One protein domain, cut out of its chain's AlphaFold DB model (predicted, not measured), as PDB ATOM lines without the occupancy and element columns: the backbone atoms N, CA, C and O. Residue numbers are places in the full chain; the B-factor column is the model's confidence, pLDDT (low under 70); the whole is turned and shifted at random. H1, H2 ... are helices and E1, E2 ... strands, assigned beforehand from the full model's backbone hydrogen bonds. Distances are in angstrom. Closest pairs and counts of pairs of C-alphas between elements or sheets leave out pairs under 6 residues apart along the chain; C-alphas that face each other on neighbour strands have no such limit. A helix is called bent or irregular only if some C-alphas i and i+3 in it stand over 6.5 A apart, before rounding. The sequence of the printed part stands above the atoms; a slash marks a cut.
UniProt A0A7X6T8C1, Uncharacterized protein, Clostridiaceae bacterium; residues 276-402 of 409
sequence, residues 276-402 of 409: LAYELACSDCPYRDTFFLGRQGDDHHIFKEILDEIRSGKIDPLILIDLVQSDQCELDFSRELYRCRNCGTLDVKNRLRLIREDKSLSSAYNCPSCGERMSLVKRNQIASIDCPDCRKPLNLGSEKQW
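This is residues 276 to 402 of the 409 residues of an uncharacterized protein of Clostridiaceae bacterium (UniProt A0A7X6T8C1). Two antiparallel sheets overlap only partly, as a loose sandwich: a long, curled sheet built on the E3 and E4 hairpin runs through the middle, and a small, strongly twisted sheet of E1, E2 and E7 covers part of it towards one end. H1 and H2 pack on one face of the long sheet towards the other end, and short H3 packs on the small sheet. The 127 printed residues, mixed in class, run E1 E2 H1 H2 E3 E4 E5 E6 H3 E7; the sheet orders are E5 - E4 - E3 - E6 and E2 - E1 - E7. The whole is elongated, 52 by 31 by 25 A, yet only just compact, close to loose, with a radius of gyration of the C-alphas of 16.3 A.

Start at E1, residues 276 to 282, which forms a hairpin with E2, residues 288 to 294; N 278 and O 291 are 2.9 A apart, within hydrogen-bond range. On the other side of E1 is E7, residues 394 to 400, antiparallel, with N 279 and O 398 at 3.0 A. After E2 comes H1, residues 300 to 311, then H2, residues 317 to 325; they only just touch, with 3 pairs of C-alphas within 8 A, and only at the corner. E3, residues 330 to 340, E4, residues 346 to 355, and E5, residues 360 to 362, form a meander, each strand the antiparallel neighbour of the one before; look at N 334 and O 351, 2.9 A, and N 361 and O 354, 2.9 A. E6, residues 374 to 376, completes a Greek key, its fourth strand pairing with the first: N 339 and O 375 are 2.8 A apart. H1 is on this sheet at a height of 10.0 A, across the strands, and H2 is on the same face at a height of 10.3 A. Between the sheets, the closest C-alphas of E2 and E3 are those of Gly 294 and Arg 335, 4.9 A apart. H3, residues 379 to 384, is on the small sheet at a height of 8.6 A, along the strands; it is irregular, C-alphas 380 and 383 being 7.0 A apart. Every O i to N i+4 pair is within range in H1 and H2; H3 has 0 of 2, but 2 of 3 O i to N i+3 pairs.

Find C-alpha 276 at (155.532, 31.353, 93.251), where E1 begins its 19.6 A; E2 spans 20.1 A and H1 16.3 A. E3 begins at C-alpha 330, (152.698, 39.311, 70.967), bends by 66 degrees at residue 335 and spans 28.0 A; E4 spans 26.3 A. E7 spans 17.0 A to C-alpha 400 at (157.585, 30.599, 98.325).

The two C-alphas farthest apart are those of Asp 284 and Gln 325, 52.2 A. The printed part has no cut, and its long link is E5 to E6. In this model pLDDT is under 70 at residues 296 to 299 and 370 to 371.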
ATOM      1  N   LEU A 276     156.072  31.766  91.960       88.06
ATOM      2  CA  LEU A 276     155.532  31.353  93.251       88.06
ATOM      3  C   LEU A 276     155.196  29.868  93.217       88.06
ATOM      4  O   LEU A 276     154.602  29.382  92.259       88.06
ATOM      5  N   ALA A 277     155.664  29.156  94.235       90.00
ATOM      6  CA  ALA A 277     155.316  27.781  94.518       90.00
ATOM      7  C   ALA A 277     154.279  27.796  95.641       90.00
ATOM      8  O   ALA A 277     154.544  28.355  96.709       90.00
ATOM      9  N   TYR A 278     153.116  27.214  95.367       91.00
ATOM     10  CA  TYR A 278     152.022  27.085  96.321       91.00
ATOM     11  C   TYR A 278     151.935  25.640  96.778       91.00
ATOM     12  O   TYR A 278     151.654  24.753  95.975       91.00
ATOM     13  N   GLU A 279     152.163  25.413  98.061       92.88
ATOM     14  CA  GLU A 279     151.996  24.103  98.671       92.88
ATOM     15  C   GLU A 279     150.602  24.010  99.294       92.88
ATOM     16  O   GLU A 279     150.291  24.749 100.232       92.88
ATOM     17  N   LEU A 280     149.764  23.118  98.765       92.56
ATOM     18  CA  LEU A 280     148.398  22.903  99.236       92.56
ATOM     19  C   LEU A 280     148.267  21.514  99.858       92.56
ATOM     20  O   LEU A 280     148.725  20.526  99.286       92.56
ATOM     21  N   ALA A 281     147.602  21.433 101.009       92.44
ATOM     22  CA  ALA A 281     147.344  20.174 101.703       92.44
ATOM     23  C   ALA A 281     145.901  20.105 102.214       92.44
ATOM     24  O   ALA A 281     145.340  21.106 102.663       92.44
ATOM     25  N   CYS A 282     145.298  18.921 102.163       92.50
ATOM     26  CA  CYS A 282     143.995  18.678 102.770       92.50
ATOM     27  C   CYS A 282     144.159  18.249 104.236       92.50
ATOM     28  O   CYS A 282     145.033  17.451 104.557       92.50
ATOM     29  N   SER A 283     143.306  18.750 105.133       91.69
ATOM     30  CA  SER A 283     143.252  18.303 106.536       91.69
ATOM     31  C   SER A 283     142.581  16.941 106.722       91.69
ATOM     32  O   SER A 283     142.784  16.288 107.740       91.69
ATOM     33  N   ASP A 284     141.755  16.527 105.762       92.69
ATOM     34  CA  ASP A 284     140.815  15.411 105.911       92.69
ATOM     35  C   ASP A 284     141.177  14.176 105.080       92.69
ATOM     36  O   ASP A 284     140.502  13.152 105.158       92.69
ATOM     37  N   CYS A 285     142.209  14.271 104.245       92.44
ATOM     38  CA  CYS A 285     142.710  13.171 103.429       92.44
ATOM     39  C   CYS A 285     144.207  13.388 103.132       92.44
ATOM     40  O   CYS A 285     144.711  14.486 103.371       92.44
ATOM     41  N   PRO A 286     144.945  12.387 102.617       93.31
ATOM     42  CA  PRO A 286     146.397  12.478 102.445       93.31
ATOM     43  C   PRO A 286     146.839  13.376 101.276       93.31
ATOM     44  O   PRO A 286     148.030  13.442 100.981       93.31
ATOM     45  N   TYR A 287     145.908  14.054 100.602       92.19
ATOM     46  CA  TYR A 287     146.217  14.935  99.484       92.19
ATOM     47  C   TYR A 287     147.170  16.065  99.901       92.19
ATOM     48  O   TYR A 287     146.843  16.891 100.762       92.19
ATOM     49  N   ARG A 288     148.322  16.142  99.230       92.25
ATOM     50  CA  ARG A 288     149.303  17.226  99.332       92.25
ATOM     51  C   ARG A 288     149.996  17.391  97.988       92.25
ATOM     52  O   ARG A 288     150.467  16.404  97.433       92.25
ATOM     53  N   ASP A 289     150.079  18.622  97.498       93.06
ATOM     54  CA  ASP A 289     150.717  18.915  96.215       93.06
ATOM     55  C   ASP A 289     151.372  20.305  96.212       93.06
ATOM     56  O   ASP A 289     151.012  21.182  97.005       93.06
ATOM     57  N   THR A 290     152.356  20.502  95.334       92.12
ATOM     58  CA  THR A 290     153.084  21.767  95.170       92.12
ATOM     59  C   THR A 290     152.983  22.268  93.736       92.12
ATOM     60  O   THR A 290     153.479  21.646  92.800       92.12
ATOM     61  N   PHE A 291     152.406  23.455  93.564       91.44
ATOM     62  CA  PHE A 291     152.167  24.060  92.256       91.44
ATOM     63  C   PHE A 291     153.171  25.175  91.966       91.44
ATOM     64  O   PHE A 291     153.136  26.229  92.601       91.44
ATOM     65  N   PHE A 292     154.039  24.967  90.974       88.75
ATOM     66  CA  PHE A 292     155.040  25.942  90.533       88.75
ATOM     67  C   PHE A 292     154.486  26.839  89.424       88.75
ATOM     68  O   PHE A 292     154.376  26.423  88.269       88.75
ATOM     69  N   LEU A 293     154.151  28.082  89.768       88.81
ATOM     70  CA  LEU A 293     153.468  29.019  88.877       88.81
ATOM     71  C   LEU A 293     154.360  30.203  88.477       88.81
ATOM     72  O   LEU A 293     155.291  30.580  89.199       88.81
ATOM     73  N   GLY A 294     154.043  30.808  87.331       85.19
ATOM     74  CA  GLY A 294     154.723  31.982  86.791       85.19
ATOM     75  C   GLY A 294     155.695  31.696  85.642       85.19
ATOM     76  O   GLY A 294     155.468  30.785  84.849       85.19
ATOM     77  N   ARG A 295     156.742  32.523  85.514       77.94
ATOM     78  CA  ARG A 295     157.745  32.464  84.425       77.94
ATOM     79  C   ARG A 295     159.168  32.442  84.961       77.94
ATOM     80  O   ARG A 295     159.485  33.118  85.942       77.94
ATOM     81  N   GLN A 296     160.071  31.774  84.264       69.19
ATOM     82  CA  GLN A 296     161.504  31.908  84.472       69.19
ATOM     83  C   GLN A 296     162.161  32.701  83.334       69.19
ATOM     84  O   GLN A 296     161.731  32.692  82.193       69.19
ATOM     85  N   GLY A 297     163.243  33.419  83.644       57.28
ATOM     86  CA  GLY A 297     164.022  34.166  82.645       57.28
ATOM     87  C   GLY A 297     164.788  33.278  81.656       57.28
ATOM     88  O   GLY A 297     165.470  33.809  80.796       57.28
ATOM     89  N   ASP A 298     164.684  31.955  81.797       61.00
ATOM     90  CA  ASP A 298     165.335  30.942  80.959       61.00
ATOM     91  C   ASP A 298     164.294  29.931  80.438       61.00
ATOM     92  O   ASP A 298     164.545  28.734  80.306       61.00
ATOM     93  N   ASP A 299     163.081  30.428  80.181       67.19
ATOM     94  CA  ASP A 299     161.961  29.675  79.608       67.19
ATOM     95  C   ASP A 299     162.132  29.455  78.093       67.19
ATOM     96  O   ASP A 299     161.160  29.205  77.390       67.19
ATOM     97  N   HIS A 300     163.356  29.527  77.557       70.19
ATOM     98  CA  HIS A 300     163.605  29.316  76.129       70.19
ATOM     99  C   HIS A 300     163.149  27.923  75.671       70.19
ATOM    100  O   HIS A 300     162.580  27.778  74.593       70.19
ATOM    101  N   HIS A 301     163.330  26.909  76.524       73.44
ATOM    102  CA  HIS A 301     162.813  25.564  76.278       73.44
ATOM    103  C   HIS A 301     161.282  25.528  76.237       73.44
ATOM    104  O   HIS A 301     160.730  24.970  75.298       73.44
ATOM    105  N   ILE A 302     160.607  26.189  77.183       77.00
ATOM    106  CA  ILE A 302     159.136  26.269  77.216       77.00
ATOM    107  C   ILE A 302     158.621  27.024  75.993       77.00
ATOM    108  O   ILE A 302     157.637  26.634  75.382       77.00
ATOM    109  N   PHE A 303     159.298  28.102  75.610       79.50
ATOM    110  CA  PHE A 303     158.950  28.856  74.418       79.50
ATOM    111  C   PHE A 303     159.102  28.004  73.154       79.50
ATOM    112  O   PHE A 303     158.219  28.020  72.305       79.50
ATOM    113  N   LYS A 304     160.178  27.214  73.047       81.00
ATOM    114  CA  LYS A 304     160.346  26.256  71.950       81.00
ATOM    115  C   LYS A 304     159.233  25.204  71.943       81.00
ATOM    116  O   LYS A 304     158.650  24.983  70.891       81.00
ATOM    117  N   GLU A 305     158.903  24.623  73.096       82.69
ATOM    118  CA  GLU A 305     157.785  23.677  73.238       82.69
ATOM    119  C   GLU A 305     156.461  24.303  72.787       82.69
ATOM    120  O   GLU A 305     155.743  23.701  72.002       82.69
ATOM    121  N   ILE A 306     156.177  25.542  73.197       83.38
ATOM    122  CA  ILE A 306     154.986  26.285  72.768       83.38
ATOM    123  C   ILE A 306     154.986  26.490  71.254       83.38
ATOM    124  O   ILE A 306     153.960  26.286  70.615       83.38
ATOM    125  N   LEU A 307     156.111  26.891  70.657       82.56
ATOM    126  CA  LEU A 307     156.192  27.053  69.204       82.56
ATOM    127  C   LEU A 307     155.985  25.728  68.468       82.56
ATOM    128  O   LEU A 307     155.328  25.713  67.429       82.56
ATOM    129  N   ASP A 308     156.521  24.631  68.996       83.50
ATOM    130  CA  ASP A 308     156.341  23.298  68.427       83.50
ATOM    131  C   ASP A 308     154.879  22.826  68.584       83.50
ATOM    132  O   ASP A 308     154.308  22.275  67.642       83.50
ATOM    133  N   GLU A 309     154.219  23.124  69.709       82.69
ATOM    134  CA  GLU A 309     152.779  22.898  69.922       82.69
ATOM    135  C   GLU A 309     151.906  23.734  68.971       82.69
ATOM    136  O   GLU A 309     150.927  23.223  68.427       82.69
ATOM    137  N   ILE A 310     152.262  25.002  68.728       81.44
ATOM    138  CA  ILE A 310     151.561  25.870  67.766       81.44
ATOM    139  C   ILE A 310     151.698  25.284  66.361       81.44
ATOM    140  O   ILE A 310     150.704  25.116  65.660       81.44
ATOM    141  N   ARG A 311     152.929  24.947  65.954       79.94
ATOM    142  CA  ARG A 311     153.225  24.410  64.616       79.94
ATOM    143  C   ARG A 311     152.572  23.057  64.363       79.94
ATOM    144  O   ARG A 311     152.179  22.796  63.233       79.94
ATOM    145  N   SER A 312     152.447  22.230  65.398       77.50
ATOM    146  CA  SER A 312     151.735  20.947  65.341       77.50
ATOM    147  C   SER A 312     150.223  21.078  65.536       77.50
ATOM    148  O   SER A 312     149.536  20.070  65.580       77.50
ATOM    149  N   GLY A 313     149.658  22.284  65.674       72.19
ATOM    150  CA  GLY A 313     148.205  22.458  65.803       72.19
ATOM    151  C   GLY A 313     147.606  21.923  67.105       72.19
ATOM    152  O   GLY A 313     146.400  21.701  67.175       72.19
ATOM    153  N   LYS A 314     148.421  21.731  68.152       73.94
ATOM    154  CA  LYS A 314     147.955  21.340  69.501       73.94
ATOM    155  C   LYS A 314     147.257  22.474  70.242       73.94
ATOM    156  O   LYS A 314     146.616  22.260  71.271       73.94
ATOM    157  N   ILE A 315     147.437  23.689  69.746       76.06
ATOM    158  CA  ILE A 315     146.871  24.918  70.279       76.06
ATOM    159  C   ILE A 315     145.713  25.358  69.387       76.06
ATOM    160  O   ILE A 315     145.609  24.936  68.239       76.06
ATOM    161  N   ASP A 316     144.842  26.204  69.940       76.19
ATOM    162  CA  ASP A 316     143.733  26.824  69.222       76.19
ATOM    163  C   ASP A 316     144.144  27.264  67.798       76.19
ATOM    164  O   ASP A 316     145.042  28.107  67.654       76.19
ATOM    165  N   PRO A 317     143.498  26.715  66.753       77.50
ATOM    166  CA  PRO A 317     143.771  27.037  65.360       77.50
ATOM    167  C   PRO A 317     143.813  28.529  65.024       77.50
ATOM    168  O   PRO A 317     144.587  28.943  64.161       77.50
ATOM    169  N   LEU A 318     143.021  29.354  65.716       79.56
ATOM    170  CA  LEU A 318     142.984  30.796  65.476       79.56
ATOM    171  C   LEU A 318     144.303  31.479  65.852       79.56
ATOM    172  O   LEU A 318     144.691  32.453  65.211       79.56
ATOM    173  N   ILE A 319     145.015  30.955  66.857       85.44
ATOM    174  CA  ILE A 319     146.345  31.455  67.229       85.44
ATOM    175  C   ILE A 319     147.339  31.176  66.099       85.44
ATOM    176  O   ILE A 319     148.132  32.049  65.758       85.44
ATOM    177  N   LEU A 320     147.279  29.979  65.506       85.62
ATOM    178  CA  LEU A 320     148.139  29.602  64.385       85.62
ATOM    179  C   LEU A 320     147.874  30.481  63.152       85.62
ATOM    180  O   LEU A 320     148.824  30.969  62.548       85.62
ATOM    181  N   ILE A 321     146.600  30.726  62.821       86.00
ATOM    182  CA  ILE A 321     146.199  31.608  61.713       86.00
ATOM    183  C   ILE A 321     146.740  33.025  61.922       86.00
ATOM    184  O   ILE A 321     147.446  33.544  61.057       86.00
ATOM    185  N   ASP A 322     146.465  33.638  63.079       87.94
ATOM    186  CA  ASP A 322     146.889  35.016  63.347       87.94
ATOM    187  C   ASP A 322     148.426  35.167  63.314       87.94
ATOM    188  O   ASP A 322     148.922  36.189  62.844       87.94
ATOM    189  N   LEU A 323     149.179  34.157  63.778       87.81
ATOM    190  CA  LEU A 323     150.650  34.162  63.765       87.81
ATOM    191  C   LEU A 323     151.262  34.061  62.366       87.81
ATOM    192  O   LEU A 323     152.389  34.505  62.165       87.81
ATOM    193  N   VAL A 324     150.565  33.430  61.422       88.88
ATOM    194  CA  VAL A 324     150.998  33.390  60.019       88.88
ATOM    195  C   VAL A 324     150.663  34.709  59.327       88.88
ATOM    196  O   VAL A 324     151.459  35.225  58.551       88.88
ATOM    197  N   GLN A 325     149.488  35.270  59.611       87.44
ATOM    198  CA  GLN A 325     148.964  36.410  58.863       87.44
ATOM    199  C   GLN A 325     149.482  37.768  59.332       87.44
ATOM    200  O   GLN A 325     149.490  38.707  58.536       87.44
ATOM    201  N   SER A 326     149.884  37.894  60.599       84.31
ATOM    202  CA  SER A 326     150.250  39.177  61.196       84.31
ATOM    203  C   SER A 326     151.627  39.153  61.847       84.31
ATOM    204  O   SER A 326     151.889  38.377  62.763       84.31
ATOM    205  N   ASP A 327     152.455  40.123  61.464       80.62
ATOM    206  CA  ASP A 327     153.723  40.421  62.135       80.62
ATOM    207  C   ASP A 327     153.529  41.256  63.419       80.62
ATOM    208  O   ASP A 327     154.464  41.450  64.196       80.62
ATOM    209  N   GLN A 328     152.315  41.762  63.659       83.12
ATOM    210  CA  GLN A 328     151.970  42.629  64.790       83.12
ATOM    211  C   GLN A 328     151.234  41.848  65.882       83.12
ATOM    212  O   GLN A 328     150.104  42.164  66.260       83.12
ATOM    213  N   CYS A 329     151.861  40.785  66.378       84.19
ATOM    214  CA  CYS A 329     151.311  39.989  67.465       84.19
ATOM    215  C   CYS A 329     152.350  39.704  68.555       84.19
ATOM    216  O   CYS A 329     153.535  39.498  68.293       84.19
ATOM    217  N   GLU A 330     151.893  39.689  69.807       86.50
ATOM    218  CA  GLU A 330     152.698  39.311  70.967       86.50
ATOM    219  C   GLU A 330     152.186  37.985  71.539       86.50
ATOM    220  O   GLU A 330     150.988  37.804  71.772       86.50
ATOM    221  N   LEU A 331     153.108  37.052  71.786       85.56
ATOM    222  CA  LEU A 331     152.828  35.811  72.501       85.56
ATOM    223  C   LEU A 331     153.213  35.953  73.971       85.56
ATOM    224  O   LEU A 331     154.386  36.051  74.329       85.56
ATOM    225  N   ASP A 332     152.202  35.898  74.827       84.62
ATOM    226  CA  ASP A 332     152.326  35.978  76.273       84.62
ATOM    227  C   ASP A 332     152.020  34.601  76.884       84.62
ATOM    228  O   ASP A 332     150.903  34.101  76.756       84.62
ATOM    229  N   PHE A 333     152.994  33.963  77.545       85.88
ATOM    230  CA  PHE A 333     152.819  32.607  78.085       85.88
ATOM    231  C   PHE A 333     153.265  32.426  79.539       85.88
ATOM    232  O   PHE A 333     154.354  32.840  79.892       85.88
ATOM    233  N   SER A 334     152.502  31.793  80.427       84.88
ATOM    234  CA  SER A 334     152.930  31.550  81.826       84.88
ATOM    235  C   SER A 334     152.454  30.205  82.362       84.88
ATOM    236  O   SER A 334     151.436  29.685  81.920       84.88
ATOM    237  N   ARG A 335     153.159  29.647  83.356       88.06
ATOM    238  CA  ARG A 335     152.655  28.493  84.111       88.06
ATOM    239  C   ARG A 335     151.548  28.954  85.042       88.06
ATOM    240  O   ARG A 335     151.783  29.783  85.922       88.06
ATOM    241  N   GLU A 336     150.358  28.415  84.856       90.25
ATOM    242  CA  GLU A 336     149.181  28.785  85.628       90.25
ATOM    243  C   GLU A 336     148.448  27.540  86.126       90.25
ATOM    244  O   GLU A 336     148.481  26.481  85.495       90.25
ATOM    245  N   LEU A 337     147.773  27.678  87.266       92.62
ATOM    246  CA  LEU A 337     146.993  26.600  87.856       92.62
ATOM    247  C   LEU A 337     145.595  26.566  87.244       92.62
ATOM    248  O   LEU A 337     144.890  27.575  87.209       92.62
ATOM    249  N   TYR A 338     145.168  25.388  86.820       93.12
ATOM    250  CA  TYR A 338     143.838  25.140  86.294       93.12
ATOM    251  C   TYR A 338     143.088  24.162  87.193       93.12
ATOM    252  O   TYR A 338     143.658  23.211  87.722       93.12
ATOM    253  N   ARG A 339     141.778  24.378  87.336       92.62
ATOM    254  CA  ARG A 339     140.866  23.506  88.083       92.62
ATOM    255  C   ARG A 339     139.767  22.983  87.178       92.62
ATOM    256  O   ARG A 339     139.079  23.743  86.491       92.62
ATOM    257  N   CYS A 340     139.536  21.681  87.234       87.38
ATOM    258  CA  CYS A 340     138.356  21.073  86.649       87.38
ATOM    259  C   CYS A 340     137.136  21.300  87.555       87.38
ATOM    260  O   CYS A 340     137.096  20.810  88.682       87.38
ATOM    261  N   ARG A 341     136.101  21.989  87.055       83.50
ATOM    262  CA  ARG A 341     134.849  22.195  87.813       83.50
ATOM    263  C   ARG A 341     134.102  20.889  88.084       83.50
ATOM    264  O   ARG A 341     133.437  20.760  89.103       83.50
ATOM    265  N   ASN A 342     134.232  19.924  87.176       79.88
ATOM    266  CA  ASN A 342     133.534  18.652  87.252       79.88
ATOM    267  C   ASN A 342     134.177  17.698  88.278       79.88
ATOM    268  O   ASN A 342     133.577  17.379  89.302       79.88
ATOM    269  N   CYS A 343     135.414  17.259  88.036       79.56
ATOM    270  CA  CYS A 343     136.085  16.263  88.881       79.56
ATOM    271  C   CYS A 343     137.013  16.858  89.953       79.56
ATOM    272  O   CYS A 343     137.514  16.117  90.787       79.56
ATOM    273  N   GLY A 344     137.211  18.178  89.985       86.56
ATOM    274  CA  GLY A 344     138.039  18.834  90.999       86.56
ATOM    275  C   GLY A 344     139.541  18.774  90.729       86.56
ATOM    276  O   GLY A 344     140.262  19.526  91.371       86.56
ATOM    277  N   THR A 345     140.002  17.962  89.763       89.88
ATOM    278  CA  THR A 345     141.420  17.847  89.386       89.88
ATOM    279  C   THR A 345     142.064  19.213  89.183       89.88
ATOM    280  O   THR A 345     141.519  20.072  88.478       89.88
ATOM    281  N   LEU A 346     143.234  19.369  89.793       92.75
ATOM    282  CA  LEU A 346     144.119  20.515  89.668       92.75
ATOM    283  C   LEU A 346     145.281  20.130  88.763       92.75
ATOM    284  O   LEU A 346     145.782  19.015  88.857       92.75
ATOM    285  N   ASP A 347     145.666  21.025  87.862       91.25
ATOM    286  CA  ASP A 347     146.760  20.773  86.928       91.25
ATOM    287  C   ASP A 347     147.431  22.090  86.531       91.25
ATOM    288  O   ASP A 347     146.760  23.115  86.377       91.25
ATOM    289  N   VAL A 348     148.752  22.072  86.364       90.06
ATOM    290  CA  VAL A 348     149.516  23.243  85.919       90.06
ATOM    291  C   VAL A 348     149.636  23.190  84.403       90.06
ATOM    292  O   VAL A 348     150.095  22.201  83.838       90.06
ATOM    293  N   LYS A 349     149.234  24.270  83.730       87.88
ATOM    294  CA  LYS A 349     149.329  24.398  82.269       87.88
ATOM    295  C   LYS A 349     150.102  25.650  81.885       87.88
ATOM    296  O   LYS A 349     150.054  26.662  82.586       87.88
ATOM    297  N   ASN A 350     150.776  25.590  80.742       85.94
ATOM    298  CA  ASN A 350     151.403  26.748  80.116       85.94
ATOM    299  C   ASN A 350     150.320  27.585  79.443       85.94
ATOM    300  O   ASN A 350     150.059  27.389  78.262       85.94
ATOM    301  N   ARG A 351     149.673  28.493  80.181       86.69
ATOM    302  CA  ARG A 351     148.706  29.435  79.618       86.69
ATOM    303  C   ARG A 351     149.372  30.171  78.468       86.69
ATOM    304  O   ARG A 351     150.317  30.905  78.717       86.69
ATOM    305  N   LEU A 352     148.829  30.034  77.267       86.88
ATOM    306  CA  LEU A 352     149.234  30.805  76.099       86.88
ATOM    307  C   LEU A 352     148.172  31.848  75.761       86.88
ATOM    308  O   LEU A 352     146.982  31.527  75.681       86.88
ATOM    309  N   ARG A 353     148.610  33.087  75.541       87.88
ATOM    310  CA  ARG A 353     147.780  34.189  75.071       87.88
ATOM    311  C   ARG A 353     148.439  34.862  73.873       87.88
ATOM    312  O   ARG A 353     149.582  35.290  73.961       87.88
ATOM    313  N   LEU A 354     147.687  34.995  72.790       88.31
ATOM    314  CA  LEU A 354     148.026  35.876  71.682       88.31
ATOM    315  C   LEU A 354     147.422  37.254  71.960       88.31
ATOM    316  O   LEU A 354     146.247  37.353  72.328       88.31
ATOM    317  N   ILE A 355     148.217  38.303  71.805       87.88
ATOM    318  CA  ILE A 355     147.812  39.693  71.999       87.88
ATOM    319  C   ILE A 355     148.024  40.435  70.679       87.88
ATOM    320  O   ILE A 355     149.117  40.411  70.116       87.88
ATOM    321  N   ARG A 356     146.966  41.089  70.205       85.31
ATOM    322  CA  ARG A 356     146.962  42.054  69.103       85.31
ATOM    323  C   ARG A 356     146.431  43.390  69.632       85.31
ATOM    324  O   ARG A 356     145.935  43.450  70.759       85.31
ATOM    325  N   GLU A 357     146.528  44.450  68.837       84.12
ATOM    326  CA  GLU A 357     146.005  45.772  69.220       84.12
ATOM    327  C   GLU A 357     144.487  45.751  69.473       84.12
ATOM    328  O   GLU A 357     143.999  46.393  70.400       84.12
ATOM    329  N   ASP A 358     143.756  44.965  68.683       83.06
ATOM    330  CA  ASP A 358     142.294  44.895  68.647       83.06
ATOM    331  C   ASP A 358     141.704  43.755  69.492       83.06
ATOM    332  O   ASP A 358     140.580  43.854  69.989       83.06
ATOM    333  N   LYS A 359     142.445  42.655  69.669       84.75
ATOM    334  CA  LYS A 359     141.930  41.438  70.313       84.75
ATOM    335  C   LYS A 359     142.983  40.675  71.104       84.75
ATOM    336  O   LYS A 359     144.189  40.827  70.930       84.75
ATOM    337  N   SER A 360     142.516  39.767  71.963       86.56
ATOM    338  CA  SER A 360     143.387  38.768  72.581       86.56
ATOM    339  C   SER A 360     142.747  37.389  72.598       86.56
ATOM    340  O   SER A 360     141.608  37.254  73.046       86.56
ATOM    341  N   LEU A 361     143.505  36.373  72.195       84.81
ATOM    342  CA  LEU A 361     143.083  34.974  72.182       84.81
ATOM    343  C   LEU A 361     143.816  34.207  73.280       84.81
ATOM    344  O   LEU A 361     144.965  34.506  73.588       84.81
ATOM    345  N   SER A 362     143.161  33.245  73.923       83.81
ATOM    346  CA  SER A 362     143.777  32.396  74.951       83.81
ATOM    347  C   SER A 362     143.450  30.940  74.687       83.81
ATOM    348  O   SER A 362     142.287  30.614  74.466       83.81
ATOM    349  N   SER A 363     144.460  30.077  74.785       80.06
ATOM    350  CA  SER A 363     144.265  28.637  74.617       80.06
ATOM    351  C   SER A 363     143.346  28.062  75.707       80.06
ATOM    352  O   SER A 363     143.366  28.497  76.870       80.06
ATOM    353  N   ALA A 364     142.518  27.087  75.329       78.94
ATOM    354  CA  ALA A 364     141.651  26.345  76.234       78.94
ATOM    355  C   ALA A 364     142.281  24.990  76.594       78.94
ATOM    356  O   ALA A 364     142.849  24.316  75.744       78.94
ATOM    357  N   TYR A 365     142.127  24.565  77.851       81.31
ATOM    358  CA  TYR A 365     142.649  23.283  78.335       81.31
ATOM    359  C   TYR A 365     141.520  22.387  78.831       81.31
ATOM    360  O   TYR A 365     140.605  22.852  79.518       81.31
ATOM    361  N   ASN A 366     141.628  21.094  78.537       79.38
ATOM    362  CA  ASN A 366     140.714  20.059  79.012       79.38
ATOM    363  C   ASN A 366     141.349  19.255  80.150       79.38
ATOM    364  O   ASN A 366     142.560  19.054  80.202       79.38
ATOM    365  N   CYS A 367     140.515  18.809  81.085       77.00
ATOM    366  CA  CYS A 367     140.940  18.065  82.258       77.00
ATOM    367  C   CYS A 367     141.445  16.673  81.858       77.00
ATOM    368  O   CYS A 367     140.689  15.936  81.224       77.00
ATOM    369  N   PRO A 368     142.646  16.255  82.291       73.31
ATOM    370  CA  PRO A 368     143.183  14.940  81.933       73.31
ATOM    371  C   PRO A 368     142.351  13.779  82.502       73.31
ATOM    372  O   PRO A 368     142.277  12.714  81.896       73.31
ATOM    373  N   SER A 369     141.688  13.986  83.644       73.12
ATOM    374  CA  SER A 369     140.924  12.941  84.333       73.12
ATOM    375  C   SER A 369     139.541  12.702  83.726       73.12
ATOM    376  O   SER A 369     139.079  11.568  83.676       73.12
ATOM    377  N   CYS A 370     138.843  13.763  83.307       65.50
ATOM    378  CA  CYS A 370     137.434  13.663  82.895       65.50
ATOM    379  C   CYS A 370     137.082  14.387  81.587       65.50
ATOM    380  O   CYS A 370     135.904  14.451  81.238       65.50
ATOM    381  N   GLY A 371     138.060  14.996  80.915       67.38
ATOM    382  CA  GLY A 371     137.893  15.713  79.648       67.38
ATOM    383  C   GLY A 371     137.153  17.053  79.733       67.38
ATOM    384  O   GLY A 371     136.983  17.713  78.717       67.38
ATOM    385  N   GLU A 372     136.679  17.481  80.909       71.31
ATOM    386  CA  GLU A 372     135.970  18.762  81.066       71.31
ATOM    387  C   GLU A 372     136.911  19.951  80.891       71.31
ATOM    388  O   GLU A 372     138.019  19.935  81.432       71.31
ATOM    389  N   ARG A 373     136.433  21.022  80.245       79.25
ATOM    390  CA  ARG A 373     137.171  22.283  80.162       79.25
ATOM    391  C   ARG A 373     137.581  22.755  81.557       79.25
ATOM    392  O   ARG A 373     136.758  22.901  82.468       79.25
ATOM    393  N   MET A 374     138.872  23.006  81.729       87.62
ATOM    394  CA  MET A 374     139.410  23.516  82.979       87.62
ATOM    395  C   MET A 374     139.273  25.036  83.043       87.62
ATOM    396  O   MET A 374     139.338  25.742  82.037       87.62
ATOM    397  N   SER A 375     139.078  25.553  84.252       90.56
ATOM    398  CA  SER A 375     139.071  26.989  84.528       90.56
ATOM    399  C   SER A 375     140.409  27.406  85.117       90.56
ATOM    400  O   SER A 375     140.905  26.748  86.028       90.56
ATOM    401  N   LEU A 376     140.956  28.516  84.626       91.69
ATOM    402  CA  LEU A 376     142.107  29.167  85.239       91.69
ATOM    403  C   LEU A 376     141.760  29.561  86.680       91.69
ATOM    404  O   LEU A 376     140.759  30.246  86.911       91.69
ATOM    405  N   VAL A 377     142.594  29.154  87.629       90.69
ATOM    406  CA  VAL A 377     142.494  29.583  89.022       90.69
ATOM    407  C   VAL A 377     143.271  30.880  89.181       90.69
ATOM    408  O   VAL A 377     144.478  30.934  88.951       90.69
ATOM    409  N   LYS A 378     142.582  31.956  89.571       89.19
ATOM    410  CA  LYS A 378     143.254  33.228  89.863       89.19
ATOM    411  C   LYS A 378     144.057  33.089  91.154       89.19
ATOM    412  O   LYS A 378     143.648  32.379  92.063       89.19
ATOM    413  N   ARG A 379     145.164  33.824  91.284       83.38
ATOM    414  CA  ARG A 379     146.043  33.716  92.466       83.38
ATOM    415  C   ARG A 379     145.324  33.933  93.792       83.38
ATOM    416  O   ARG A 379     145.514  33.169  94.728       83.38
ATOM    417  N   ASN A 380     144.439  34.923  93.845       83.94
ATOM    418  CA  ASN A 380     143.632  35.214  95.030       83.94
ATOM    419  C   ASN A 380     142.607  34.115  95.374       83.94
ATOM    420  O   ASN A 380     141.981  34.191  96.422       83.94
ATOM    421  N   GLN A 381     142.425  33.118  94.506       88.25
ATOM    422  CA  GLN A 381     141.535  31.974  94.707       88.25
ATOM    423  C   GLN A 381     142.299  30.693  95.060       88.25
ATOM    424  O   GLN A 381     141.665  29.678  95.335       88.25
ATOM    425  N   ILE A 382     143.641  30.707  95.052       86.12
ATOM    426  CA  ILE A 382     144.441  29.495  95.288       86.12
ATOM    427  C   ILE A 382     144.236  28.963  96.712       86.12
ATOM    428  O   ILE A 382     144.088  27.762  96.908       86.12
ATOM    429  N   ALA A 383     144.142  29.861  97.694       77.94
ATOM    430  CA  ALA A 383     143.889  29.505  99.089       77.94
ATOM    431  C   ALA A 383     142.452  29.010  99.361       77.94
ATOM    432  O   ALA A 383     142.153  28.598 100.473       77.94
ATOM    433  N   SER A 384     141.554  29.070  98.371       82.06
ATOM    434  CA  SER A 384     140.144  28.677  98.494       82.06
ATOM    435  C   SER A 384     139.765  27.544  97.534       82.06
ATOM    436  O   SER A 384     138.616  27.447  97.103       82.06
ATOM    437  N   ILE A 385     140.741  26.742  97.102       90.06
ATOM    438  CA  ILE A 385     140.497  25.590  96.233       90.06
ATOM    439  C   ILE A 385     140.076  24.393  97.084       90.06
ATOM    440  O   ILE A 385     140.662  24.136  98.130       90.06
ATOM    441  N   ASP A 386     139.109  23.613  96.607       90.38
ATOM    442  CA  ASP A 386     138.737  22.358  97.260       90.38
ATOM    443  C   ASP A 386     139.632  21.203  96.811       90.38
ATOM    444  O   ASP A 386     139.999  21.099  95.636       90.38
ATOM    445  N   CYS A 387     139.909  20.295  97.739       88.31
ATOM    446  CA  CYS A 387     140.649  19.069  97.515       88.31
ATOM    447  C   CYS A 387     139.990  18.242  96.398       88.31
ATOM    448  O   CYS A 387     138.774  18.029  96.451       88.31
ATOM    449  N   PRO A 388     140.750  17.749  95.402       87.56
ATOM    450  CA  PRO A 388     140.184  16.932  94.329       87.56
ATOM    451  C   PRO A 388     139.572  15.620  94.845       87.56
ATOM    452  O   PRO A 388     138.569  15.173  94.288       87.56
ATOM    453  N   ASP A 389     140.109  15.068  95.938       88.06
ATOM    454  CA  ASP A 389     139.725  13.755  96.463       88.06
ATOM    455  C   ASP A 389     138.467  13.820  97.339       88.06
ATOM    456  O   ASP A 389     137.503  13.092  97.105       88.06
ATOM    457  N   CYS A 390     138.442  14.711  98.337       89.56
ATOM    458  CA  CYS A 390     137.358  14.771  99.327       89.56
ATOM    459  C   CYS A 390     136.460  16.014  99.219       89.56
ATOM    460  O   CYS A 390     135.501  16.143  99.979       89.56
ATOM    461  N   ARG A 391     136.763  16.939  98.295       88.69
ATOM    462  CA  ARG A 391     136.023  18.196  98.047       88.69
ATOM    463  C   ARG A 391     135.913  19.153  99.237       88.69
ATOM    464  O   ARG A 391     135.146  20.108  99.165       88.69
ATOM    465  N   LYS A 392     136.695  18.946 100.298       89.94
ATOM    466  CA  LYS A 392     136.853  19.916 101.389       89.94
ATOM    467  C   LYS A 392     137.912  20.971 101.037       89.94
ATOM    468  O   LYS A 392     138.790  20.664 100.230       89.94
ATOM    469  N   PRO A 393     137.872  22.177 101.628       89.94
ATOM    470  CA  PRO A 393     138.857  23.223 101.357       89.94
ATOM    471  C   PRO A 393     140.299  22.758 101.601       89.94
ATOM    472  O   PRO A 393     140.581  22.059 102.576       89.94
ATOM    473  N   LEU A 394     141.216  23.141 100.712       90.81
ATOM    474  CA  LEU A 394     142.652  22.951 100.901       90.81
ATOM    475  C   LEU A 394     143.221  24.058 101.784       90.81
ATOM    476  O   LEU A 394     142.858  25.225 101.657       90.81
ATOM    477  N   ASN A 395     144.177  23.689 102.628       90.00
ATOM    478  CA  ASN A 395     144.964  24.632 103.401       90.00
ATOM    479  C   ASN A 395     146.200  25.038 102.600       90.00
ATOM    480  O   ASN A 395     146.923  24.183 102.078       90.00
ATOM    481  N   LEU A 396     146.461  26.342 102.538       89.38
ATOM    482  CA  LEU A 396     147.719  26.864 102.022       89.38
ATOM    483  C   LEU A 396     148.811  26.626 103.069       89.38
ATOM    484  O   LEU A 396     148.858  27.308 104.090       89.38
ATOM    485  N   GLY A 397     149.670  25.639 102.819       84.31
ATOM    486  CA  GLY A 397     150.791  25.310 103.694       84.31
ATOM    487  C   GLY A 397     151.923  26.325 103.575       84.31
ATOM    488  O   GLY A 397     152.429  26.816 104.584       84.31
ATOM    489  N   SER A 398     152.320  26.670 102.347       85.88
ATOM    490  CA  SER A 398     153.327  27.707 102.114       85.88
ATOM    491  C   SER A 398     153.220  28.368 100.736       85.88
ATOM    492  O   SER A 398     152.760  27.760  99.769       85.88
ATOM    493  N   GLU A 399     153.670  29.624 100.660       87.31
ATOM    494  CA  GLU A 399     153.900  30.375  99.423       87.31
ATOM    495  C   GLU A 399     155.370  30.804  99.400       87.31
ATOM    496  O   GLU A 399     155.830  31.520 100.292       87.31
ATOM    497  N   LYS A 400     156.140  30.321  98.416       88.25
ATOM    498  CA  LYS A 400     157.585  30.599  98.325       88.25
ATOM    499  C   LYS A 400     158.001  30.952  96.910       88.25
ATOM    500  O   LYS A 400     157.457  30.431  95.939       88.25
ATOM    501  N   GLN A 401     159.024  31.788  96.783       84.56
ATOM    502  CA  GLN A 401     159.656  32.028  95.493       84.56
ATOM    503  C   GLN A 401     160.456  30.790  95.068       84.56
ATOM    504  O   GLN A 401     161.257  30.283  95.852       84.56
ATOM    505  N   TRP A 402     160.256  30.299  93.841       80.19
ATOM    506  CA  TRP A 402     160.997  29.140  93.327       80.19
ATOM    507  C   TRP A 402     162.109  29.547  92.350       80.19
ATOM    508  O   TRP A 402     161.969  30.476  91.548       80.19
TER     509      TRP A 402